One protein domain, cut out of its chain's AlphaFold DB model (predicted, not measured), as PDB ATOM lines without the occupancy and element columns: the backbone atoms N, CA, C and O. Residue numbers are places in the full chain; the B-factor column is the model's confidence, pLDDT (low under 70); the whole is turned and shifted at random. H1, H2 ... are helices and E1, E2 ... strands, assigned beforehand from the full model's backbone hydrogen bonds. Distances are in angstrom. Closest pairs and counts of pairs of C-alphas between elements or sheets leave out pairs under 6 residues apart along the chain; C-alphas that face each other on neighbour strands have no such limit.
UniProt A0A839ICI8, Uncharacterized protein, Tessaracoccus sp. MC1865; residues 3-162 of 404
ATOM      1  N   LEU A   3    -101.328 -21.849  93.848       93.94
ATOM      2  CA  LEU A   3    -100.458 -22.196  92.724       93.94
ATOM      3  C   LEU A   3    -100.060 -23.673  92.786       93.94
ATOM      4  O   LEU A   3     -99.787 -24.191  93.878       93.94
ATOM      5  N   PHE A   4     -99.993 -24.299  91.615       96.75
ATOM      6  CA  PHE A   4     -99.619 -25.697  91.415       96.75
ATOM      7  C   PHE A   4     -98.496 -25.814  90.384       96.75
ATOM      8  O   PHE A   4     -98.382 -24.969  89.497       96.75
ATOM      9  N   SER A   5     -97.675 -26.854  90.505       97.31
ATOM     10  CA  SER A   5     -96.599 -27.165  89.559       97.31
ATOM     11  C   SER A   5     -97.073 -28.236  88.573       97.31
ATOM     12  O   SER A   5     -97.335 -29.363  89.004       97.31
ATOM     13  N   PRO A   6     -97.208 -27.922  87.273       98.19
ATOM     14  CA  PRO A   6     -97.632 -28.910  86.290       98.19
ATOM     15  C   PRO A   6     -96.619 -30.041  86.117       98.19
ATOM     16  O   PRO A   6     -95.403 -29.825  86.081       98.19
ATOM     17  N   VAL A   7     -97.154 -31.252  85.996       98.31
ATOM     18  CA  VAL A   7     -96.428 -32.481  85.683       98.31
ATOM     19  C   VAL A   7     -97.085 -33.081  84.451       98.31
ATOM     20  O   VAL A   7     -98.168 -33.655  84.548       98.31
ATOM     21  N   VAL A   8     -96.451 -32.901  83.297       98.19
ATOM     22  CA  VAL A   8     -96.939 -33.411  82.015       98.19
ATOM     23  C   VAL A   8     -96.472 -34.845  81.844       98.19
ATOM     24  O   VAL A   8     -95.273 -35.109  81.837       98.19
ATOM     25  N   ILE A   9     -97.412 -35.770  81.720       96.75
ATOM     26  CA  ILE A   9     -97.143 -37.171  81.407       96.75
ATOM     27  C   ILE A   9     -97.392 -37.348  79.914       96.75
ATOM     28  O   ILE A   9     -98.524 -37.180  79.466       96.75
ATOM     29  N   THR A  10     -96.338 -37.609  79.144       95.56
ATOM     30  CA  THR A  10     -96.447 -37.737  77.685       95.56
ATOM     31  C   THR A  10     -95.230 -38.444  77.101       95.56
ATOM     32  O   THR A  10     -94.105 -38.254  77.567       95.56
ATOM     33  N   GLU A  11     -95.449 -39.233  76.054       93.38
ATOM     34  CA  GLU A  11     -94.379 -39.763  75.203       93.38
ATOM     35  C   GLU A  11     -94.153 -38.885  73.953       93.38
ATOM     36  O   GLU A  11     -93.220 -39.133  73.190       93.38
ATOM     37  N   ASP A  12     -94.977 -37.850  73.737       93.94
ATOM     38  CA  ASP A  12     -94.831 -36.902  72.634       93.94
ATOM     39  C   ASP A  12     -93.672 -35.930  72.917       93.94
ATOM     40  O   ASP A  12     -93.652 -35.179  73.901       93.94
ATOM     41  N   GLU A  13     -92.666 -35.957  72.039       93.88
ATOM     42  CA  GLU A  13     -91.474 -35.120  72.170       93.88
ATOM     43  C   GLU A  13     -91.803 -33.625  72.066       93.88
ATOM     44  O   GLU A  13     -91.275 -32.843  72.854       93.88
ATOM     45  N   ASN A  14     -92.728 -33.224  71.189       94.31
ATOM     46  CA  ASN A  14     -93.112 -31.819  71.031       94.31
ATOM     47  C   ASN A  14     -93.846 -31.309  72.277       94.31
ATOM     48  O   ASN A  14     -93.570 -30.209  72.763       94.31
ATOM     49  N   ALA A  15     -94.768 -32.106  72.825       95.56
ATOM     50  CA  ALA A  15     -95.505 -31.757  74.036       95.56
ATOM     51  C   ALA A  15     -94.568 -31.596  75.235       95.56
ATOM     52  O   ALA A  15     -94.684 -30.649  76.017       95.56
ATOM     53  N   ALA A  16     -93.605 -32.497  75.361       96.56
ATOM     54  CA  ALA A  16     -92.609 -32.431  76.408       96.56
ATOM     55  C   ALA A  16     -91.612 -31.277  76.229       96.56
ATOM     56  O   ALA A  16     -91.315 -30.601  77.210       96.56
ATOM     57  N   GLU A  17     -91.119 -31.004  75.018       96.12
ATOM     58  CA  GLU A  17     -90.278 -29.829  74.747       96.12
ATOM     59  C   GLU A  17     -91.014 -28.533  75.113       96.12
ATOM     60  O   GLU A  17     -90.468 -27.686  75.828       96.12
ATOM     61  N   ALA A  18     -92.286 -28.416  74.721       96.00
ATOM     62  CA  ALA A  18     -93.136 -27.282  75.075       96.00
ATOM     63  C   ALA A  18     -93.368 -27.169  76.595       96.00
ATOM     64  O   ALA A  18     -93.360 -26.066  77.146       96.00
ATOM     65  N   ALA A  19     -93.532 -28.290  77.304       97.19
ATOM     66  CA  ALA A  19     -93.652 -28.305  78.762       97.19
ATOM     67  C   ALA A  19     -92.347 -27.863  79.452       97.19
ATOM     68  O   ALA A  19     -92.366 -27.035  80.365       97.19
ATOM     69  N   LEU A  20     -91.197 -28.356  78.988       96.88
ATOM     70  CA  LEU A  20     -89.884 -27.975  79.515       96.88
ATOM     71  C   LEU A  20     -89.591 -26.489  79.291       96.88
ATOM     72  O   LEU A  20     -89.076 -25.828  80.194       96.88
ATOM     73  N   ALA A  21     -89.976 -25.941  78.135       95.88
ATOM     74  CA  ALA A  21     -89.854 -24.513  77.842       95.88
ATOM     75  C   ALA A  21     -90.668 -23.632  78.812       95.88
ATOM     76  O   ALA A  21     -90.260 -22.511  79.121       95.88
ATOM     77  N   ARG A  22     -91.775 -24.156  79.357       95.69
ATOM     78  CA  ARG A  22     -92.590 -23.509  80.405       95.69
ATOM     79  C   ARG A  22     -92.003 -23.646  81.812       95.69
ATOM     80  O   ARG A  22     -92.523 -23.042  82.748       95.69
ATOM     81  N   GLY A  23     -90.934 -24.427  81.980       95.94
ATOM     82  CA  GLY A  23     -90.375 -24.786  83.283       95.94
ATOM     83  C   GLY A  23     -91.185 -25.856  84.018       95.94
ATOM     84  O   GLY A  23     -91.113 -25.929  85.243       95.94
ATOM     85  N   TRP A  24     -91.982 -26.652  83.299       97.69
ATOM     86  CA  TRP A  24     -92.779 -27.732  83.878       97.69
ATOM     87  C   TRP A  24     -91.990 -29.033  83.993       97.69
ATOM     88  O   TRP A  24     -90.940 -29.222  83.371       97.69
ATOM     89  N   HIS A  25     -92.519 -29.947  84.801       97.88
ATOM     90  CA  HIS A  25     -91.985 -31.295  84.904       97.88
ATOM     91  C   HIS A  25     -92.584 -32.180  83.815       97.88
ATOM     92  O   HIS A  25     -93.769 -32.071  83.504       97.88
ATOM     93  N   VAL A  26     -91.773 -33.082  83.275       98.00
ATOM     94  CA  VAL A  26     -92.172 -34.078  82.285       98.00
ATOM     95  C   VAL A  26     -91.903 -35.462  82.853       98.00
ATOM     96  O   VAL A  26     -90.785 -35.753  83.282       98.00
ATOM     97  N   VAL A  27     -92.933 -36.300  82.847       97.00
ATOM     98  CA  VAL A  27     -92.875 -37.722  83.178       97.00
ATOM     99  C   VAL A  27     -92.988 -38.522  81.887       97.00
ATOM    100  O   VAL A  27     -93.904 -38.288  81.104       97.00
ATOM    101  N   ARG A  28     -92.085 -39.485  81.697       95.81
ATOM    102  CA  ARG A  28     -92.119 -40.435  80.574       95.81
ATOM    103  C   ARG A  28     -91.793 -41.844  81.034       95.81
ATOM    104  O   ARG A  28     -91.186 -42.013  82.100       95.81
ATOM    105  N   ARG A  29     -92.104 -42.846  80.215       94.94
ATOM    106  CA  ARG A  29     -91.572 -44.201  80.373       94.94
ATOM    107  C   ARG A  29     -90.052 -44.199  80.230       94.94
ATOM    108  O   ARG A  29     -89.458 -43.474  79.435       94.94
ATOM    109  N   TYR A  30     -89.400 -45.029  81.030       93.75
ATOM    110  CA  TYR A  30     -87.965 -45.236  80.949       93.75
ATOM    111  C   TYR A  30     -87.637 -46.091  79.715       93.75
ATOM    112  O   TYR A  30     -88.283 -47.124  79.504       93.75
ATOM    113  N   PRO A  31     -86.623 -45.726  78.908       91.44
ATOM    114  CA  PRO A  31     -86.258 -46.497  77.726       91.44
ATOM    115  C   PRO A  31     -86.019 -47.979  78.043       91.44
ATOM    116  O   PRO A  31     -85.215 -48.328  78.907       91.44
ATOM    117  N   GLY A  32     -86.722 -48.860  77.331       89.38
ATOM    118  CA  GLY A  32     -86.619 -50.311  77.511       89.38
ATOM    119  C   GLY A  32     -87.491 -50.902  78.626       89.38
ATOM    120  O   GLY A  32     -87.386 -52.099  78.878       89.38
ATOM    121  N   SER A  33     -88.357 -50.114  79.274       92.81
ATOM    122  CA  SER A  33     -89.325 -50.620  80.252       92.81
ATOM    123  C   SER A  33     -90.640 -49.838  80.225       92.81
ATOM    124  O   SER A  33     -90.694 -48.672  80.600       92.81
ATOM    125  N   ASP A  34     -91.736 -50.520  79.902       91.69
ATOM    126  CA  ASP A  34     -93.104 -49.985  79.962       91.69
ATOM    127  C   ASP A  34     -93.656 -49.854  81.392       91.69
ATOM    128  O   ASP A  34     -94.675 -49.204  81.604       91.69
ATOM    129  N   LYS A  35     -92.968 -50.442  82.377       92.00
ATOM    130  CA  LYS A  35     -93.334 -50.423  83.802       92.00
ATOM    131  C   LYS A  35     -92.467 -49.517  84.664       92.00
ATOM    132  O   LYS A  35     -92.474 -49.636  85.887       92.00
ATOM    133  N   VAL A  36     -91.678 -48.640  84.057       94.44
ATOM    134  CA  VAL A  36     -90.841 -47.697  84.798       94.44
ATOM    135  C   VAL A  36     -91.032 -46.327  84.188       94.44
ATOM    136  O   VAL A  36     -90.973 -46.193  82.974       94.44
ATOM    137  N   ILE A  37     -91.244 -45.324  85.030       95.44
ATOM    138  CA  ILE A  37     -91.343 -43.921  84.644       95.44
ATOM    139  C   ILE A  37     -90.213 -43.109  85.280       95.44
ATOM    140  O   ILE A  37     -89.640 -43.494  86.305       95.44
ATOM    141  N   THR A  38     -89.898 -41.973  84.668       96.06
ATOM    142  CA  THR A  38     -88.871 -41.033  85.128       96.06
ATOM    143  C   THR A  38     -89.354 -39.596  84.983       96.06
ATOM    144  O   THR A  38     -90.135 -39.301  84.085       96.06
ATOM    145  N   ILE A  39     -88.876 -38.704  85.855       96.06
ATOM    146  CA  ILE A  39     -89.082 -37.252  85.742       96.06
ATOM    147  C   ILE A  39     -87.838 -36.629  85.101       96.06
ATOM    148  O   ILE A  39     -86.709 -37.013  85.418       96.06
ATOM    149  N   ASN A  40     -88.029 -35.656  84.214       94.00
ATOM    150  CA  ASN A  40     -86.943 -34.889  83.609       94.00
ATOM    151  C   ASN A  40     -85.978 -34.312  84.667       94.00
ATOM    152  O   ASN A  40     -86.389 -33.708  85.657       94.00
ATOM    153  N   GLY A  41     -84.671 -34.487  84.453       85.75
ATOM    154  CA  GLY A  41     -83.641 -33.981  85.370       85.75
ATOM    155  C   GLY A  41     -83.547 -34.717  86.715       85.75
ATOM    156  O   GLY A  41     -82.770 -34.298  87.570       85.75
ATOM    157  N   ASN A  42     -84.291 -35.812  86.908       88.31
ATOM    158  CA  ASN A  42     -84.255 -36.623  88.119       88.31
ATOM    159  C   ASN A  42     -83.757 -38.050  87.810       88.31
ATOM    160  O   ASN A  42     -84.385 -38.746  87.017       88.31
ATOM    161  N   PRO A  43     -82.657 -38.517  88.430       86.19
ATOM    162  CA  PRO A  43     -82.134 -39.863  88.193       86.19
ATOM    163  C   PRO A  43     -82.935 -40.972  88.897       86.19
ATOM    164  O   PRO A  43     -82.673 -42.152  88.665       86.19
ATOM    165  N   VAL A  44     -83.863 -40.629  89.796       92.25
ATOM    166  CA  VAL A  44     -84.649 -41.610  90.552       92.25
ATOM    167  C   VAL A  44     -85.785 -42.145  89.684       92.25
ATOM    168  O   VAL A  44     -86.699 -41.409  89.326       92.25
ATOM    169  N   LEU A  45     -85.745 -43.445  89.398       94.88
ATOM    170  CA  LEU A  45     -86.776 -44.152  88.638       94.88
ATOM    171  C   LEU A  45     -87.948 -44.573  89.533       94.88
ATOM    172  O   LEU A  45     -87.763 -44.897  90.710       94.88
ATOM    173  N   CYS A  46     -89.149 -44.642  88.960       95.12
ATOM    174  CA  CYS A  46     -90.346 -45.119  89.645       95.12
ATOM    175  C   CYS A  46     -90.989 -46.272  88.878       95.12
ATOM    176  O   CYS A  46     -91.358 -46.123  87.718       95.12
ATOM    177  N   GLY A  47     -91.155 -47.425  89.528       92.38
ATOM    178  CA  GLY A  47     -91.926 -48.530  88.960       92.38
ATOM    179  C   GLY A  47     -93.430 -48.244  88.985       92.38
ATOM    180  O   GLY A  47     -93.930 -47.684  89.961       92.38
ATOM    181  N   ILE A  48     -94.146 -48.667  87.944       91.00
ATOM    182  CA  ILE A  48     -95.612 -48.707  87.889       91.00
ATOM    183  C   ILE A  48     -96.085 -50.175  87.833       91.00
ATOM    184  O   ILE A  48     -95.370 -51.033  87.310       91.00
ATOM    185  N   PRO A  49     -97.253 -50.512  88.411       83.00
ATOM    186  CA  PRO A  49     -97.654 -51.912  88.605       83.00
ATOM    187  C   PRO A  49     -97.999 -52.655  87.306       83.00
ATOM    188  O   PRO A  49     -97.831 -53.875  87.221       83.00
ATOM    189  N   ALA A  50     -98.440 -51.929  86.284       85.25
ATOM    190  CA  ALA A  50     -98.794 -52.448  84.972       85.25
ATOM    191  C   ALA A  50     -98.409 -51.424  83.893       85.25
ATOM    192  O   ALA A  50     -98.220 -50.255  84.233       85.25
ATOM    193  N   PRO A  51     -98.287 -51.836  82.616       84.38
ATOM    194  CA  PRO A  51     -98.002 -50.904  81.524       84.38
ATOM    195  C   PRO A  51     -99.092 -49.836  81.404       84.38
ATOM    196  O   PRO A  51     -98.808 -48.680  81.110       84.38
ATOM    197  N   GLU A  52    -100.337 -50.217  81.689       85.88
ATOM    198  CA  GLU A  52    -101.489 -49.325  81.714       85.88
ATOM    199  C   GLU A  52    -102.167 -49.400  83.075       85.88
ATOM    200  O   GLU A  52    -102.428 -50.484  83.605       85.88
ATOM    201  N   LEU A  53    -102.437 -48.236  83.654       86.69
ATOM    202  CA  LEU A  53    -103.132 -48.111  84.921       86.69
ATOM    203  C   LEU A  53    -104.605 -47.856  84.627       86.69
ATOM    204  O   LEU A  53    -104.998 -46.715  84.430       86.69
ATOM    205  N   ARG A  54    -105.399 -48.933  84.573       88.62
ATOM    206  CA  ARG A  54    -106.846 -48.885  84.317       88.62
ATOM    207  C   ARG A  54    -107.633 -49.440  85.501       88.62
ATOM    208  O   ARG A  54    -107.631 -50.643  85.757       88.62
ATOM    209  N   ILE A  55    -108.333 -48.579  86.232       87.75
ATOM    210  CA  ILE A  55    -109.160 -48.950  87.388       87.75
ATOM    211  C   ILE A  55    -110.310 -49.859  86.947       87.75
ATOM    212  O   ILE A  55    -110.626 -50.818  87.648       87.75
ATOM    213  N   ALA A  56    -110.901 -49.592  85.777       80.69
ATOM    214  CA  ALA A  56    -111.994 -50.391  85.218       80.69
ATOM    215  C   ALA A  56    -111.597 -51.847  84.898       80.69
ATOM    216  O   ALA A  56    -112.472 -52.712  84.845       80.69
ATOM    217  N   ASP A  57    -110.296 -52.116  84.749       80.12
ATOM    218  CA  ASP A  57    -109.722 -53.455  84.557       80.12
ATOM    219  C   ASP A  57    -109.203 -54.048  85.884       80.12
ATOM    220  O   ASP A  57    -108.306 -54.890  85.908       80.12
ATOM    221  N   CYS A  58    -109.757 -53.582  87.010       68.06
ATOM    222  CA  CYS A  58    -109.407 -53.986  88.374       68.06
ATOM    223  C   CYS A  58    -107.945 -53.713  88.780       68.06
ATOM    224  O   CYS A  58    -107.451 -54.302  89.739       68.06
ATOM    225  N   ALA A  59    -107.248 -52.774  88.128       74.19
ATOM    226  CA  ALA A  59    -105.848 -52.474  88.452       74.19
ATOM    227  C   ALA A  59    -105.640 -51.697  89.773       74.19
ATOM    228  O   ALA A  59    -104.492 -51.439  90.141       74.19
ATOM    229  N   LEU A  60    -106.713 -51.316  90.484       81.62
ATOM    230  CA  LEU A  60    -106.678 -50.632  91.789       81.62
ATOM    231  C   LEU A  60    -107.281 -51.500  92.912       81.62
ATOM    232  O   LEU A  60    -108.110 -51.056  93.703       81.62
ATOM    233  N   ASP A  61    -106.859 -52.757  92.984       84.62
ATOM    234  CA  ASP A  61    -107.217 -53.674  94.067       84.62
ATOM    235  C   ASP A  61    -106.298 -53.522  95.299       84.62
ATOM    236  O   ASP A  61    -105.394 -52.675  95.349       84.62
ATOM    237  N   ASP A  62    -106.526 -54.350  96.321       85.81
ATOM    238  CA  ASP A  62    -105.726 -54.386  97.551       85.81
ATOM    239  C   ASP A  62    -104.226 -54.610  97.278       85.81
ATOM    240  O   ASP A  62    -103.377 -54.081  98.002       85.81
ATOM    241  N   GLN A  63    -103.890 -55.372  96.234       86.31
ATOM    242  CA  GLN A  63    -102.518 -55.720  95.879       86.31
ATOM    243  C   GLN A  63    -101.789 -54.542  95.221       86.31
ATOM    244  O   GLN A  63    -100.625 -54.279  95.537       86.31
ATOM    245  N   PHE A  64    -102.452 -53.821  94.317       87.19
ATOM    246  CA  PHE A  64    -101.829 -52.761  93.526       87.19
ATOM    247  C   PHE A  64    -101.956 -51.369  94.145       87.19
ATOM    248  O   PHE A  64    -101.117 -50.505  93.875       87.19
ATOM    249  N   THR A  65    -102.920 -51.142  95.039       90.31
ATOM    250  CA  THR A  65    -103.127 -49.844  95.706       90.31
ATOM    251  C   THR A  65    -101.875 -49.270  96.383       90.31
ATOM    252  O   THR A  65    -101.616 -48.068  96.231       90.31
ATOM    253  N   PRO A  66    -101.048 -50.048  97.115       90.75
ATOM    254  CA  PRO A  66     -99.794 -49.533  97.663       90.75
ATOM    255  C   PRO A  66     -98.841 -49.009  96.583       90.75
ATOM    256  O   PRO A  66     -98.171 -48.000  96.800       90.75
ATOM    257  N   VAL A  67     -98.816 -49.647  95.409       89.38
ATOM    258  CA  VAL A  67     -97.954 -49.253  94.286       89.38
ATOM    259  C   VAL A  67     -98.471 -47.974  93.628       89.38
ATOM    260  O   VAL A  67     -97.696 -47.047  93.419       89.38
ATOM    261  N   TRP A  68     -99.779 -47.845  93.388       93.50
ATOM    262  CA  TRP A  68    -100.362 -46.587  92.901       93.50
ATOM    263  C   TRP A  68    -100.097 -45.423  93.870       93.50
ATOM    264  O   TRP A  68     -99.731 -44.315  93.464       93.50
ATOM    265  N   ASN A  69    -100.231 -45.670  95.178       94.25
ATOM    266  CA  ASN A  69     -99.881 -44.684  96.195       94.25
ATOM    267  C   ASN A  69     -98.399 -44.319  96.159       94.25
ATOM    268  O   ASN A  69     -98.085 -43.139  96.312       94.25
ATOM    269  N   TYR A  70     -97.517 -45.303  95.968       94.44
ATOM    270  CA  TYR A  70     -96.083 -45.087  95.817       94.44
ATOM    271  C   TYR A  70     -95.786 -44.160  94.638       94.44
ATOM    272  O   TYR A  70     -95.089 -43.171  94.842       94.44
ATOM    273  N   VAL A  71     -96.383 -44.391  93.464       95.12
ATOM    274  CA  VAL A  71     -96.194 -43.541  92.275       95.12
ATOM    275  C   VAL A  71     -96.574 -42.088  92.568       95.12
ATOM    276  O   VAL A  71     -95.774 -41.174  92.376       95.12
ATOM    277  N   LEU A  72     -97.768 -41.854  93.113       96.19
ATOM    278  CA  LEU A  72     -98.212 -40.494  93.430       96.19
ATOM    279  C   LEU A  72     -97.413 -39.863  94.590       96.19
ATOM    280  O   LEU A  72     -97.208 -38.652  94.607       96.19
ATOM    281  N   ASN A  73     -96.920 -40.648  95.553       96.38
ATOM    282  CA  ASN A  73     -96.020 -40.147  96.599       96.38
ATOM    283  C   ASN A  73     -94.631 -39.806  96.050       96.38
ATOM    284  O   ASN A  73     -94.032 -38.836  96.503       96.38
ATOM    285  N   TRP A  74     -94.136 -40.571  95.079       96.75
ATOM    286  CA  TRP A  74     -92.894 -40.283  94.376       96.75
ATOM    287  C   TRP A  74     -93.004 -38.959  93.614       96.75
ATOM    288  O   TRP A  74     -92.154 -38.091  93.804       96.75
ATOM    289  N   ILE A  75     -94.103 -38.725  92.881       96.50
ATOM    290  CA  ILE A  75     -94.368 -37.415  92.257       96.50
ATOM    291  C   ILE A  75     -94.373 -36.307  93.319       96.50
ATOM    292  O   ILE A  75     -93.665 -35.316  93.171       96.50
ATOM    293  N   ALA A  76     -95.106 -36.482  94.424       96.25
ATOM    294  CA  ALA A  76     -95.175 -35.485  95.500       96.25
ATOM    295  C   ALA A  76     -93.833 -35.237  96.218       96.25
ATOM    296  O   ALA A  76     -93.635 -34.170  96.797       96.25
ATOM    297  N   GLY A  77     -92.928 -36.220  96.213       95.69
ATOM    298  CA  GLY A  77     -91.581 -36.105  96.773       95.69
ATOM    299  C   GLY A  77     -90.630 -35.286  95.897       95.69
ATOM    300  O   GLY A  77     -89.631 -34.776  96.398       95.69
ATOM    301  N   HIS A  78     -90.955 -35.133  94.611       94.69
ATOM    302  CA  HIS A  78     -90.139 -34.413  93.633       94.69
ATOM    303  C   HIS A  78     -90.777 -33.116  93.127       94.69
ATOM    304  O   HIS A  78     -90.059 -32.223  92.686       94.69
ATOM    305  N   VAL A  79     -92.102 -32.991  93.220       95.38
ATOM    306  CA  VAL A  79     -92.868 -31.844  92.732       95.38
ATOM    307  C   VAL A  79     -93.788 -31.334  93.835       95.38
ATOM    308  O   VAL A  79     -94.642 -32.054  94.356       95.38
ATOM    309  N   LEU A  80     -93.636 -30.059  94.190       93.62
ATOM    310  CA  LEU A  80     -94.476 -29.412  95.193       93.62
ATOM    311  C   LEU A  80     -95.852 -29.080  94.597       93.62
ATOM    312  O   LEU A  80     -95.932 -28.354  93.617       93.62
ATOM    313  N   ARG A  81     -96.936 -29.536  95.242       95.06
ATOM    314  CA  ARG A  81     -98.332 -29.274  94.814       95.06
ATOM    315  C   ARG A  81     -98.546 -29.585  93.322       95.06
ATOM    316  O   ARG A  81     -98.802 -28.670  92.538       95.06
ATOM    317  N   PRO A  82     -98.422 -30.858  92.931       97.19
ATOM    318  CA  PRO A  82     -98.509 -31.238  91.532       97.19
ATOM    319  C   PRO A  82     -99.916 -31.013  90.963       97.19
ATOM    320  O   PRO A  82    -100.918 -31.230  91.647       97.19
ATOM    321  N   LEU A  83     -99.957 -30.602  89.696       97.75
ATOM    322  CA  LEU A  83    -101.116 -30.685  88.808       97.75
ATOM    323  C   LEU A  83    -100.756 -31.687  87.714       97.75
ATOM    324  O   LEU A  83     -99.830 -31.436  86.945       97.75
ATOM    325  N   LEU A  84    -101.437 -32.832  87.671       98.25
ATOM    326  CA  LEU A  84    -101.130 -33.862  86.677       98.25
ATOM    327  C   LEU A  84    -101.807 -33.510  85.355       98.25
ATOM    328  O   LEU A  84    -103.026 -33.363  85.319       98.25
ATOM    329  N   VAL A  85    -101.013 -33.357  84.299       98.44
ATOM    330  CA  VAL A  85    -101.475 -33.075  82.938       98.44
ATOM    331  C   VAL A  85    -101.221 -34.316  82.093       98.44
ATOM    332  O   VAL A  85    -100.071 -34.727  81.955       98.44
ATOM    333  N   VAL A  86    -102.275 -34.921  81.557       97.75
ATOM    334  CA  VAL A  86    -102.197 -36.200  80.828       97.75
ATOM    335  C   VAL A  86    -103.008 -36.142  79.540       97.75
ATOM    336  O   VAL A  86    -103.956 -35.362  79.448       97.75
ATOM    337  N   GLU A  87    -102.637 -36.933  78.538       96.00
ATOM    338  CA  GLU A  87    -103.419 -37.059  77.302       96.00
ATOM    339  C   GLU A  87    -104.714 -37.853  77.555       96.00
ATOM    340  O   GLU A  87    -104.717 -38.792  78.354       96.00
ATOM    341  N   PRO A  88    -105.836 -37.510  76.899       94.75
ATOM    342  CA  PRO A  88    -107.027 -38.348  76.919       94.75
ATOM    343  C   PRO A  88    -106.725 -39.755  76.392       94.75
ATOM    344  O   PRO A  88    -106.095 -39.903  75.349       94.75
ATOM    345  N   ASN A  89    -107.227 -40.780  77.087       92.75
ATOM    346  CA  ASN A  89    -106.983 -42.202  76.794       92.75
ATOM    347  C   ASN A  89    -105.532 -42.673  77.002       92.75
ATOM    348  O   ASN A  89    -105.175 -43.770  76.570       92.75
ATOM    349  N   ASP A  90    -104.692 -41.879  77.670       94.25
ATOM    350  CA  ASP A  90    -103.323 -42.269  77.998       94.25
ATOM    351  C   ASP A  90    -103.261 -43.368  79.074       94.25
ATOM    352  O   ASP A  90    -104.152 -43.494  79.923       94.25
ATOM    353  N   TYR A  91    -102.152 -44.114  79.086       91.06
ATOM    354  CA  TYR A  91    -101.868 -45.205  80.020       91.06
ATOM    355  C   TYR A  91    -101.839 -44.789  81.504       91.06
ATOM    356  O   TYR A  91    -101.922 -45.665  82.372       91.06
ATOM    357  N   LEU A  92    -101.733 -43.487  81.810       93.44
ATOM    358  CA  LEU A  92    -101.810 -42.928  83.168       93.44
ATOM    359  C   LEU A  92    -103.020 -42.012  83.406       93.44
ATOM    360  O   LEU A  92    -103.074 -41.340  84.441       93.44
ATOM    361  N   THR A  93    -104.026 -42.017  82.528       95.69
ATOM    362  CA  THR A  93    -105.226 -41.180  82.708       95.69
ATOM    363  C   THR A  93    -105.929 -41.449  84.042       95.69
ATOM    364  O   THR A  93    -106.198 -40.514  84.803       95.69
ATOM    365  N   ASP A  94    -106.140 -42.716  84.410       95.12
ATOM    366  CA  ASP A  94    -106.780 -43.039  85.692       95.12
ATOM    367  C   ASP A  94    -105.907 -42.686  86.896       95.12
ATOM    368  O   ASP A  94    -106.436 -42.423  87.974       95.12
ATOM    369  N   LEU A  95    -104.579 -42.635  86.744       95.31
ATOM    370  CA  LEU A  95    -103.701 -42.150  87.808       95.31
ATOM    371  C   LEU A  95    -103.984 -40.668  88.092       95.31
ATOM    372  O   LEU A  95    -104.063 -40.272  89.260       95.31
ATOM    373  N   ALA A  96    -104.180 -39.861  87.043       96.88
ATOM    374  CA  ALA A  96    -104.557 -38.458  87.172       96.88
ATOM    375  C   ALA A  96    -105.943 -38.309  87.814       96.88
ATOM    376  O   ALA A  96    -106.063 -37.636  88.846       96.88
ATOM    377  N   LEU A  97    -106.959 -39.006  87.296       96.56
ATOM    378  CA  LEU A  97    -108.322 -38.991  87.845       96.56
ATOM    379  C   LEU A  97    -108.363 -39.469  89.307       96.56
ATOM    380  O   LEU A  97    -109.005 -38.856  90.166       96.56
ATOM    381  N   TRP A  98    -107.610 -40.517  89.642       96.00
ATOM    382  CA  TRP A  98    -107.502 -41.007  91.012       96.00
ATOM    383  C   TRP A  98    -106.724 -40.062  91.922       96.00
ATOM    384  O   TRP A  98    -107.045 -39.965  93.105       96.00
ATOM    385  N   SER A  99    -105.746 -39.308  91.414       96.44
ATOM    386  CA  SER A  99    -105.077 -38.268  92.205       96.44
ATOM    387  C   SER A  99    -106.051 -37.152  92.616       96.44
ATOM    388  O   SER A  99    -106.034 -36.719  93.776       96.44
ATOM    389  N   ALA A 100    -106.969 -36.767  91.722       95.25
ATOM    390  CA  ALA A 100    -108.042 -35.827  92.029       95.25
ATOM    391  C   ALA A 100    -109.004 -36.399  93.076       95.25
ATOM    392  O   ALA A 100    -109.359 -35.708  94.031       95.25
ATOM    393  N   SER A 101    -109.364 -37.677  92.940       93.31
ATOM    394  CA  SER A 101    -110.276 -38.367  93.857       93.31
ATOM    395  C   SER A 101    -109.667 -38.544  95.260       93.31
ATOM    396  O   SER A 101    -110.263 -38.148  96.257       93.31
ATOM    397  N   SER A 102    -108.440 -39.073  95.343       93.75
ATOM    398  CA  SER A 102    -107.788 -39.538  96.582       93.75
ATOM    399  C   SER A 102    -106.981 -38.477  97.335       93.75
ATOM    400  O   SER A 102    -106.771 -38.593  98.549       93.75
ATOM    401  N   ARG A 103    -106.467 -37.463  96.627       93.44
ATOM    402  CA  ARG A 103    -105.612 -36.406  97.194       93.44
ATOM    403  C   ARG A 103    -106.167 -34.999  96.981       93.44
ATOM    404  O   ARG A 103    -105.612 -34.063  97.553       93.44
ATOM    405  N   GLY A 104    -107.233 -34.839  96.195       92.25
ATOM    406  CA  GLY A 104    -107.776 -33.526  95.847       92.25
ATOM    407  C   GLY A 104    -106.836 -32.705  94.964       92.25
ATOM    408  O   GLY A 104    -106.873 -31.477  95.023       92.25
ATOM    409  N   TRP A 105    -105.950 -33.363  94.210       95.25
ATOM    410  CA  TRP A 105    -105.064 -32.677  93.273       95.25
ATOM    411  C   TRP A 105    -105.853 -32.153  92.068       95.25
ATOM    412  O   TRP A 105    -106.809 -32.807  91.646       95.25
ATOM    413  N   PRO A 106    -105.489 -30.981  91.524       95.38
ATOM    414  CA  PRO A 106    -106.023 -30.546  90.245       95.38
ATOM    415  C   PRO A 106    -105.488 -31.431  89.119       95.38
ATOM    416  O   PRO A 106    -104.397 -32.007  89.217       95.38
ATOM    417  N   VAL A 107    -106.255 -31.505  88.039       96.56
ATOM    418  CA  VAL A 107    -105.905 -32.267  86.836       96.56
ATOM    419  C   VAL A 107    -105.980 -31.363  85.617       96.56
ATOM    420  O   VAL A 107    -106.801 -30.452  85.563       96.56
ATOM    421  N   GLY A 108    -105.109 -31.590  84.646       97.19
ATOM    422  CA  GLY A 108    -105.149 -30.950  83.339       97.19
ATOM    423  C   GLY A 108    -105.202 -31.999  82.238       97.19
ATOM    424  O   GLY A 108    -104.821 -33.150  82.451       97.19
ATOM    425  N   ALA A 109    -105.650 -31.591  81.057       97.38
ATOM    426  CA  ALA A 109    -105.637 -32.448  79.879       97.38
ATOM    427  C   ALA A 109    -104.639 -31.912  78.850       97.38
ATOM    428  O   ALA A 109    -104.628 -30.716  78.555       97.38
ATOM    429  N   LEU A 110    -103.790 -32.788  78.324       97.25
ATOM    430  CA  LEU A 110    -102.897 -32.501  77.208       97.25
ATOM    431  C   LEU A 110    -103.634 -32.798  75.899       97.25
ATOM    432  O   LEU A 110    -104.104 -33.910  75.685       97.25
ATOM    433  N   VAL A 111    -103.737 -31.797  75.031       94.88
ATOM    434  CA  VAL A 111    -104.364 -31.910  73.713       94.88
ATOM    435  C   VAL A 111    -103.276 -31.837  72.645       94.88
ATOM    436  O   VAL A 111    -102.764 -30.761  72.341       94.88
ATOM    437  N   THR A 112    -102.921 -32.992  72.084       90.69
ATOM    438  CA  THR A 112    -101.969 -33.146  70.966       90.69
ATOM    439  C   THR A 112    -102.670 -33.256  69.604       90.69
ATOM    440  O   THR A 112    -102.028 -33.149  68.560       90.69
ATOM    441  N   GLY A 113    -103.998 -33.417  69.596       87.12
ATOM    442  CA  GLY A 113    -104.826 -33.572  68.400       87.12
ATOM    443  C   GLY A 113    -106.312 -33.692  68.746       87.12
ATOM    444  O   GLY A 113    -106.759 -33.110  69.731       87.12
ATOM    445  N   SER A 114    -107.066 -34.454  67.944       86.25
ATOM    446  CA  SER A 114    -108.480 -34.766  68.202       86.25
ATOM    447  C   SER A 114    -108.595 -36.162  68.827       86.25
ATOM    448  O   SER A 114    -108.419 -37.153  68.110       86.25
ATOM    449  N   PRO A 115    -108.764 -36.280  70.157       86.06
ATOM    450  CA  PRO A 115    -108.844 -37.574  70.817       86.06
ATOM    451  C   PRO A 115    -110.208 -38.222  70.574       86.06
ATOM    452  O   PRO A 115    -111.232 -37.548  70.580       86.06
ATOM    453  N   GLU A 116    -110.245 -39.552  70.489       90.31
ATOM    454  CA  GLU A 116    -111.514 -40.273  70.596       90.31
ATOM    455  C   GLU A 116    -112.172 -39.959  71.953       90.31
ATOM    456  O   GLU A 116    -111.569 -40.165  73.014       90.31
ATOM    457  N   LEU A 117    -113.416 -39.471  71.924       90.69
ATOM    458  CA  LEU A 117    -114.188 -39.094  73.112       90.69
ATOM    459  C   LEU A 117    -114.770 -40.318  73.841       90.69
ATOM    460  O   LEU A 117    -115.983 -40.464  73.999       90.69
ATOM    461  N   THR A 118    -113.892 -41.205  74.306       92.75
ATOM    462  CA  THR A 118    -114.263 -42.310  75.200       92.75
ATOM    463  C   THR A 118    -114.764 -41.769  76.556       92.75
ATOM    464  O   THR A 118    -114.495 -40.615  76.902       92.75
ATOM    465  N   PRO A 119    -115.442 -42.581  77.390       91.69
ATOM    466  CA  PRO A 119    -115.856 -42.157  78.732       91.69
ATOM    467  C   PRO A 119    -114.707 -41.618  79.590       91.69
ATOM    468  O   PRO A 119    -114.869 -40.593  80.251       91.69
ATOM    469  N   GLN A 120    -113.540 -42.263  79.537       93.81
ATOM    470  CA  GLN A 120    -112.354 -41.851  80.285       93.81
ATOM    471  C   GLN A 120    -111.822 -40.502  79.779       93.81
ATOM    472  O   GLN A 120    -111.492 -39.624  80.580       93.81
ATOM    473  N   ALA A 121    -111.789 -40.302  78.455       94.75
ATOM    474  CA  ALA A 121    -111.417 -39.027  77.849       94.75
ATOM    475  C   ALA A 121    -112.372 -37.902  78.271       94.75
ATOM    476  O   ALA A 121    -111.926 -36.836  78.691       94.75
ATOM    477  N   VAL A 122    -113.685 -38.147  78.226       94.19
ATOM    478  CA  VAL A 122    -114.701 -37.169  78.642       94.19
ATOM    479  C   VAL A 122    -114.605 -36.862  80.141       94.19
ATOM    480  O   VAL A 122    -114.725 -35.698  80.534       94.19
ATOM    481  N   ALA A 123    -114.342 -37.859  80.989       95.44
ATOM    482  CA  ALA A 123    -114.107 -37.656  82.419       95.44
ATOM    483  C   ALA A 123    -112.875 -36.772  82.668       95.44
ATOM    484  O   ALA A 123    -112.968 -35.782  83.391       95.44
ATOM    485  N   LEU A 124    -111.748 -37.045  81.999       96.69
ATOM    486  CA  LEU A 124    -110.553 -36.201  82.080       96.69
ATOM    487  C   LEU A 124    -110.831 -34.766  81.623       96.69
ATOM    488  O   LEU A 124    -110.543 -33.824  82.361       96.69
ATOM    489  N   LEU A 125    -111.404 -34.591  80.430       94.88
ATOM    490  CA  LEU A 125    -111.655 -33.274  79.840       94.88
ATOM    491  C   LEU A 125    -112.660 -32.453  80.662       94.88
ATOM    492  O   LEU A 125    -112.471 -31.252  80.848       94.88
ATOM    493  N   SER A 126    -113.698 -33.088  81.212       92.31
ATOM    494  CA  SER A 126    -114.692 -32.417  82.065       92.31
ATOM    495  C   SER A 126    -114.169 -32.099  83.473       92.31
ATOM    496  O   SER A 126    -114.563 -31.088  84.072       92.31
ATOM    497  N   ALA A 127    -113.266 -32.928  84.008       94.12
ATOM    498  CA  ALA A 127    -112.625 -32.720  85.302       94.12
ATOM    499  C   ALA A 127    -111.449 -31.736  85.251       94.12
ATOM    500  O   ALA A 127    -111.102 -31.179  86.295       94.12
ATOM    501  N   ALA A 128    -110.868 -31.510  84.069       95.19
ATOM    502  CA  ALA A 128    -109.706 -30.656  83.882       95.19
ATOM    503  C   ALA A 128    -109.936 -29.230  84.411       95.19
ATOM    504  O   ALA A 128    -110.959 -28.583  84.162       95.19
ATOM    505  N   ASP A 129    -108.943 -28.728  85.139       93.94
ATOM    506  CA  ASP A 129    -108.830 -27.335  85.566       93.94
ATOM    507  C   ASP A 129    -108.239 -26.447  84.454       93.94
ATOM    508  O   ASP A 129    -108.365 -25.225  84.501       93.94
ATOM    509  N   GLY A 130    -107.635 -27.060  83.432       94.56
ATOM    510  CA  GLY A 130    -107.232 -26.407  82.193       94.56
ATOM    511  C   GLY A 130    -106.611 -27.374  81.185       94.56
ATOM    512  O   GLY A 130    -106.220 -28.493  81.529       94.56
ATOM    513  N   LEU A 131    -106.514 -26.928  79.934       95.75
ATOM    514  CA  LEU A 131    -105.892 -27.659  78.837       95.75
ATOM    515  C   LEU A 131    -104.455 -27.185  78.613       95.75
ATOM    516  O   LEU A 131    -104.170 -25.984  78.622       95.75
ATOM    517  N   PHE A 132    -103.558 -28.127  78.360       96.69
ATOM    518  CA  PHE A 132    -102.248 -27.862  77.790       96.69
ATOM    519  C   PHE A 132    -102.273 -28.217  76.305       96.69
ATOM    520  O   PHE A 132    -102.507 -29.362  75.937       96.69
ATOM    521  N   VAL A 133    -102.014 -27.219  75.466       94.75
ATOM    522  CA  VAL A 133    -101.936 -27.363  74.013       94.75
ATOM    523  C   VAL A 133    -100.509 -26.977  73.619       94.75
ATOM    524  O   VAL A 133    -100.128 -25.818  73.840       94.75
ATOM    525  N   PRO A 134     -99.684 -27.927  73.146       91.00
ATOM    526  CA  PRO A 134     -98.346 -27.643  72.644       91.00
ATOM    527  C   PRO A 134     -98.381 -26.726  71.419       91.00
ATOM    528  O   PRO A 134     -99.362 -26.688  70.671       91.00
ATOM    529  N   ASP A 135     -97.289 -26.001  71.195       82.31
ATOM    530  CA  ASP A 135     -97.183 -25.088  70.058       82.31
ATOM    531  C   ASP A 135     -97.296 -25.858  68.730       82.31
ATOM    532  O   ASP A 135     -96.717 -26.927  68.552       82.31
ATOM    533  N   GLY A 136     -98.051 -25.305  67.779       75.81
ATOM    534  CA  GLY A 136     -98.255 -25.911  66.458       75.81
ATOM    535  C   GLY A 136     -99.392 -26.936  66.373       75.81
ATOM    536  O   GLY A 136     -99.759 -27.317  65.259       75.81
ATOM    537  N   VAL A 137    -100.003 -27.328  67.498       81.12
ATOM    538  CA  VAL A 137    -101.237 -28.126  67.490       81.12
ATOM    539  C   VAL A 137    -102.410 -27.246  67.059       81.12
ATOM    540  O   VAL A 137    -102.671 -26.186  67.627       81.12
ATOM    541  N   ARG A 138    -103.124 -27.700  66.028       78.69
ATOM    542  CA  ARG A 138    -104.351 -27.073  65.532       78.69
ATOM    543  C   ARG A 138    -105.533 -27.523  66.376       78.69
ATOM    544  O   ARG A 138    -105.990 -28.657  66.240       78.69
ATOM    545  N   ILE A 139    -105.997 -26.645  67.261       87.12
ATOM    546  CA  ILE A 139    -107.082 -26.958  68.195       87.12
ATOM    547  C   ILE A 139    -108.462 -26.951  67.527       87.12
ATOM    548  O   ILE A 139    -109.414 -27.450  68.109       87.12
ATOM    549  N   GLU A 140    -108.587 -26.471  66.288       86.25
ATOM    550  CA  GLU A 140    -109.884 -26.342  65.615       86.25
ATOM    551  C   GLU A 140    -110.592 -27.693  65.440       86.25
ATOM    552  O   GLU A 140    -111.815 -27.763  65.529       86.25
ATOM    553  N   ALA A 141    -109.838 -28.773  65.203       83.00
ATOM    554  CA  ALA A 141    -110.400 -30.124  65.124       83.00
ATOM    555  C   ALA A 141    -110.929 -30.589  66.491       83.00
ATOM    556  O   ALA A 141    -112.049 -31.082  66.582       83.00
ATOM    557  N   PHE A 142    -110.162 -30.335  67.556       88.44
ATOM    558  CA  PHE A 142    -110.598 -30.603  68.924       88.44
ATOM    559  C   PHE A 142    -111.853 -29.795  69.279       88.44
ATOM    560  O   PHE A 142    -112.789 -30.358  69.824       88.44
ATOM    561  N   GLU A 143    -111.926 -28.507  68.937       88.38
ATOM    562  CA  GLU A 143    -113.090 -27.653  69.227       88.38
ATOM    563  C   GLU A 143    -114.355 -28.055  68.458       88.38
ATOM    564  O   GLU A 143    -115.467 -27.795  68.916       88.38
ATOM    565  N   GLN A 144    -114.206 -28.690  67.291       84.56
ATOM    566  CA  GLN A 144    -115.341 -29.238  66.545       84.56
ATOM    567  C   GLN A 144    -115.968 -30.441  67.258       84.56
ATOM    568  O   GLN A 144    -117.186 -30.614  67.200       84.56
ATOM    569  N   GLU A 145    -115.156 -31.252  67.937       84.00
ATOM    570  CA  GLU A 145    -115.621 -32.422  68.686       84.00
ATOM    571  C   GLU A 145    -116.003 -32.066  70.132       84.00
ATOM    572  O   GLU A 145    -117.030 -32.510  70.651       84.00
ATOM    573  N   TRP A 146    -115.218 -31.208  70.779       87.50
ATOM    574  CA  TRP A 146    -115.399 -30.754  72.149       87.50
ATOM    575  C   TRP A 146    -116.074 -29.381  72.192       87.50
ATOM    576  O   TRP A 146    -115.439 -28.332  72.284       87.50
ATOM    577  N   SER A 147    -117.406 -29.398  72.184       79.06
ATOM    578  CA  SER A 147    -118.233 -28.181  72.241       79.06
ATOM    579  C   SER A 147    -118.337 -27.540  73.634       79.06
ATOM    580  O   SER A 147    -119.028 -26.535  73.799       79.06
ATOM    581  N   VAL A 148    -117.679 -28.107  74.652       83.94
ATOM    582  CA  VAL A 148    -117.756 -27.604  76.028       83.94
ATOM    583  C   VAL A 148    -116.659 -26.558  76.274       83.94
ATOM    584  O   VAL A 148    -115.499 -26.777  75.927       83.94
ATOM    585  N   PRO A 149    -116.979 -25.433  76.930       85.19
ATOM    586  CA  PRO A 149    -116.006 -24.411  77.286       85.19
ATOM    587  C   PRO A 149    -114.849 -24.959  78.112       85.19
ATOM    588  O   PRO A 149    -115.034 -25.721  79.063       85.19
ATOM    589  N   TYR A 150    -113.657 -24.483  77.784       88.31
ATOM    590  CA  TYR A 150    -112.419 -24.869  78.434       88.31
ATOM    591  C   TYR A 150    -111.558 -23.635  78.725       88.31
ATOM    592  O   TYR A 150    -111.848 -22.516  78.300       88.31
ATOM    593  N   SER A 151    -110.500 -23.823  79.504       90.38
ATOM    594  CA  SER A 151    -109.502 -22.789  79.789       90.38
ATOM    595  C   SER A 151    -108.124 -23.346  79.487       90.38
ATOM    596  O   SER A 151    -107.869 -24.517  79.750       90.38
ATOM    597  N   LEU A 152    -107.234 -22.528  78.934       93.88
ATOM    598  CA  LEU A 152    -105.843 -22.922  78.726       93.88
ATOM    599  C   LEU A 152    -105.055 -22.757  80.027       93.88
ATOM    600  O   LEU A 152    -105.239 -21.780  80.754       93.88
ATOM    601  N   LEU A 153    -104.158 -23.701  80.304       95.06
ATOM    602  CA  LEU A 153    -103.181 -23.565  81.377       95.06
ATOM    603  C   LEU A 153    -102.188 -22.447  81.041       95.06
ATOM    604  O   LEU A 153    -101.685 -22.351  79.918       95.06
ATOM    605  N   GLU A 154    -101.900 -21.614  82.039       92.50
ATOM    606  CA  GLU A 154    -101.030 -20.444  81.908       92.50
ATOM    607  C   GLU A 154     -99.622 -20.830  81.430       92.50
ATOM    608  O   GLU A 154     -99.047 -21.827  81.865       92.50
ATOM    609  N   HIS A 155     -99.021 -20.006  80.570       93.06
ATOM    610  CA  HIS A 155     -97.628 -20.166  80.143       93.06
ATOM    611  C   HIS A 155     -96.660 -19.657  81.231       93.06
ATOM    612  O   HIS A 155     -96.025 -18.612  81.083       93.06
ATOM    613  N   ALA A 156     -96.602 -20.365  82.362       93.31
ATOM    614  CA  ALA A 156     -95.805 -20.007  83.534       93.31
ATOM    615  C   ALA A 156     -95.336 -21.259  84.303       93.31
ATOM    616  O   ALA A 156     -96.068 -22.245  84.316       93.31
ATOM    617  N   PRO A 157     -94.193 -21.230  85.022       94.56
ATOM    618  CA  PRO A 157     -93.672 -22.399  85.751       94.56
ATOM    619  C   PRO A 157     -94.621 -22.981  86.806       94.56
ATOM    620  O   PRO A 157     -94.547 -24.159  87.147       94.56
ATOM    621  N   MET A 158     -95.516 -22.146  87.334       96.19
ATOM    622  CA  MET A 158     -96.614 -22.555  88.197       96.19
ATOM    623  C   MET A 158     -97.909 -21.971  87.656       96.19
ATOM    624  O   MET A 158     -97.917 -20.834  87.189       96.19
ATOM    625  N   VAL A 159     -98.995 -22.725  87.782       94.88
ATOM    626  CA  VAL A 159    -100.311 -22.343  87.271       94.88
ATOM    627  C   VAL A 159    -101.273 -22.076  88.415       94.88
ATOM    628  O   VAL A 159    -101.289 -22.786  89.430       94.88
ATOM    629  N   SER A 160    -102.081 -21.032  88.261       92.50
ATOM    630  CA  SER A 160    -103.198 -20.777  89.160       92.50
ATOM    631  C   SER A 160    -104.406 -21.618  88.756       92.50
ATOM    632  O   SER A 160    -104.905 -21.508  87.642       92.50
ATOM    633  N   VAL A 161    -104.932 -22.402  89.696       86.44
ATOM    634  CA  VAL A 161    -106.223 -23.076  89.520       86.44
ATOM    635  C   VAL A 161    -107.303 -22.252  90.206       86.44
ATOM    636  O   VAL A 161    -107.185 -21.896  91.388       86.44
ATOM    637  N   ALA A 162    -108.361 -21.931  89.459       77.69
ATOM    638  CA  ALA A 162    -109.501 -21.209  90.000       77.69
ATOM    639  C   ALA A 162    -110.115 -22.009  91.163       77.69
ATOM    640  O   ALA A 162    -110.351 -23.213  91.035       77.69
TER     641      ALA A 162
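What this domain is: This is residues 3 to 162 of the 404 residues of an uncharacterized protein of Tessaracoccus sp. MC1865 (UniProt A0A839ICI8). A strongly twisted sheet of seven strands makes the core, with H2, H3 and H4 packed on one face and H1 on the other, while H5 lies off the sheet. The hairpin E2 and E3 makes one end of the sheet, and residues 46 to 47 of the long unnamed stretch 40 to 64 pair antiparallel with residues 36 to 37 of E3. The 160 printed residues hold five named helices and seven named strands, in the order E1 H1 E2 E3 H2 E4 H3 E5 H4 E6 H5 E7: a mixed class, helices and strands. The sheet branches at E1 and has parallel and antiparallel pairs. The whole is compact, with a radius of gyration of the C-alphas of 14.7 A, and spans 42 by 33 by 32 A.

How they stand to each other: Start at E1, residues 3 to 9. H1, residues 13 to 21, is over E1 at a height over the sheet of 8.5 A. E2, residues 25 to 30, is parallel to E1, with N 8 and O 25 at 2.8 A. E3, residues 33 to 39, forms a hairpin with E2, with N 30 and O 36 at 2.8 A. H2, residues 65 to 78, is on the face opposite H1. E4, residues 82 to 86, is parallel to E1 on the other side from E2, with N 7 and O 83 at 2.8 A. H3, residues 93 to 103, is over E4, and the closest C-alphas, of Leu 84 and Ala 96, are 5.8 A apart. E5, residues 107 to 110, is parallel to E4, with N 108 and O 84 at 2.8 A. H4, residues 119 to 127, touches H3 at a steep tilt of 47 degrees, with C-alphas Leu 97 and Leu 124 closest at 6.8 A. E6, residues 130 to 132, is parallel to E5, with N 132 and O 109 at 2.8 A. E1, H1, E2; E4, H3, E5; and E5, H4, E6 are strand-helix-strand units, parallel neighbour strands with a helix between, with right-handed crossovers. H5, residues 140 to 145, is not on the sheet. E7, residues 159 to 161, is antiparallel to E1, with N 159 and O 4 at 2.9 A. In H1 to H5 every O i to N i+4 pair is within hydrogen-bond range.

Where its parts are: Find C-alpha 3 at (-100.458, -22.196, 92.724); E1 runs 19.1 A from there. H2 starts at C-alpha 65, (-103.127, -49.844, 95.706), and runs 20.3 A; H3 runs 15.3 A. E7 ends at C-alpha 161, (-106.223, -23.076, 89.520).

The domain as a whole: The C-alphas farthest apart, of Asp 62 and Gly 136, are 42.8 A apart. The printed part has no cut. The links E3 to H2 and H5 to E7 are long. Look for low confidence at residue 58, under 70.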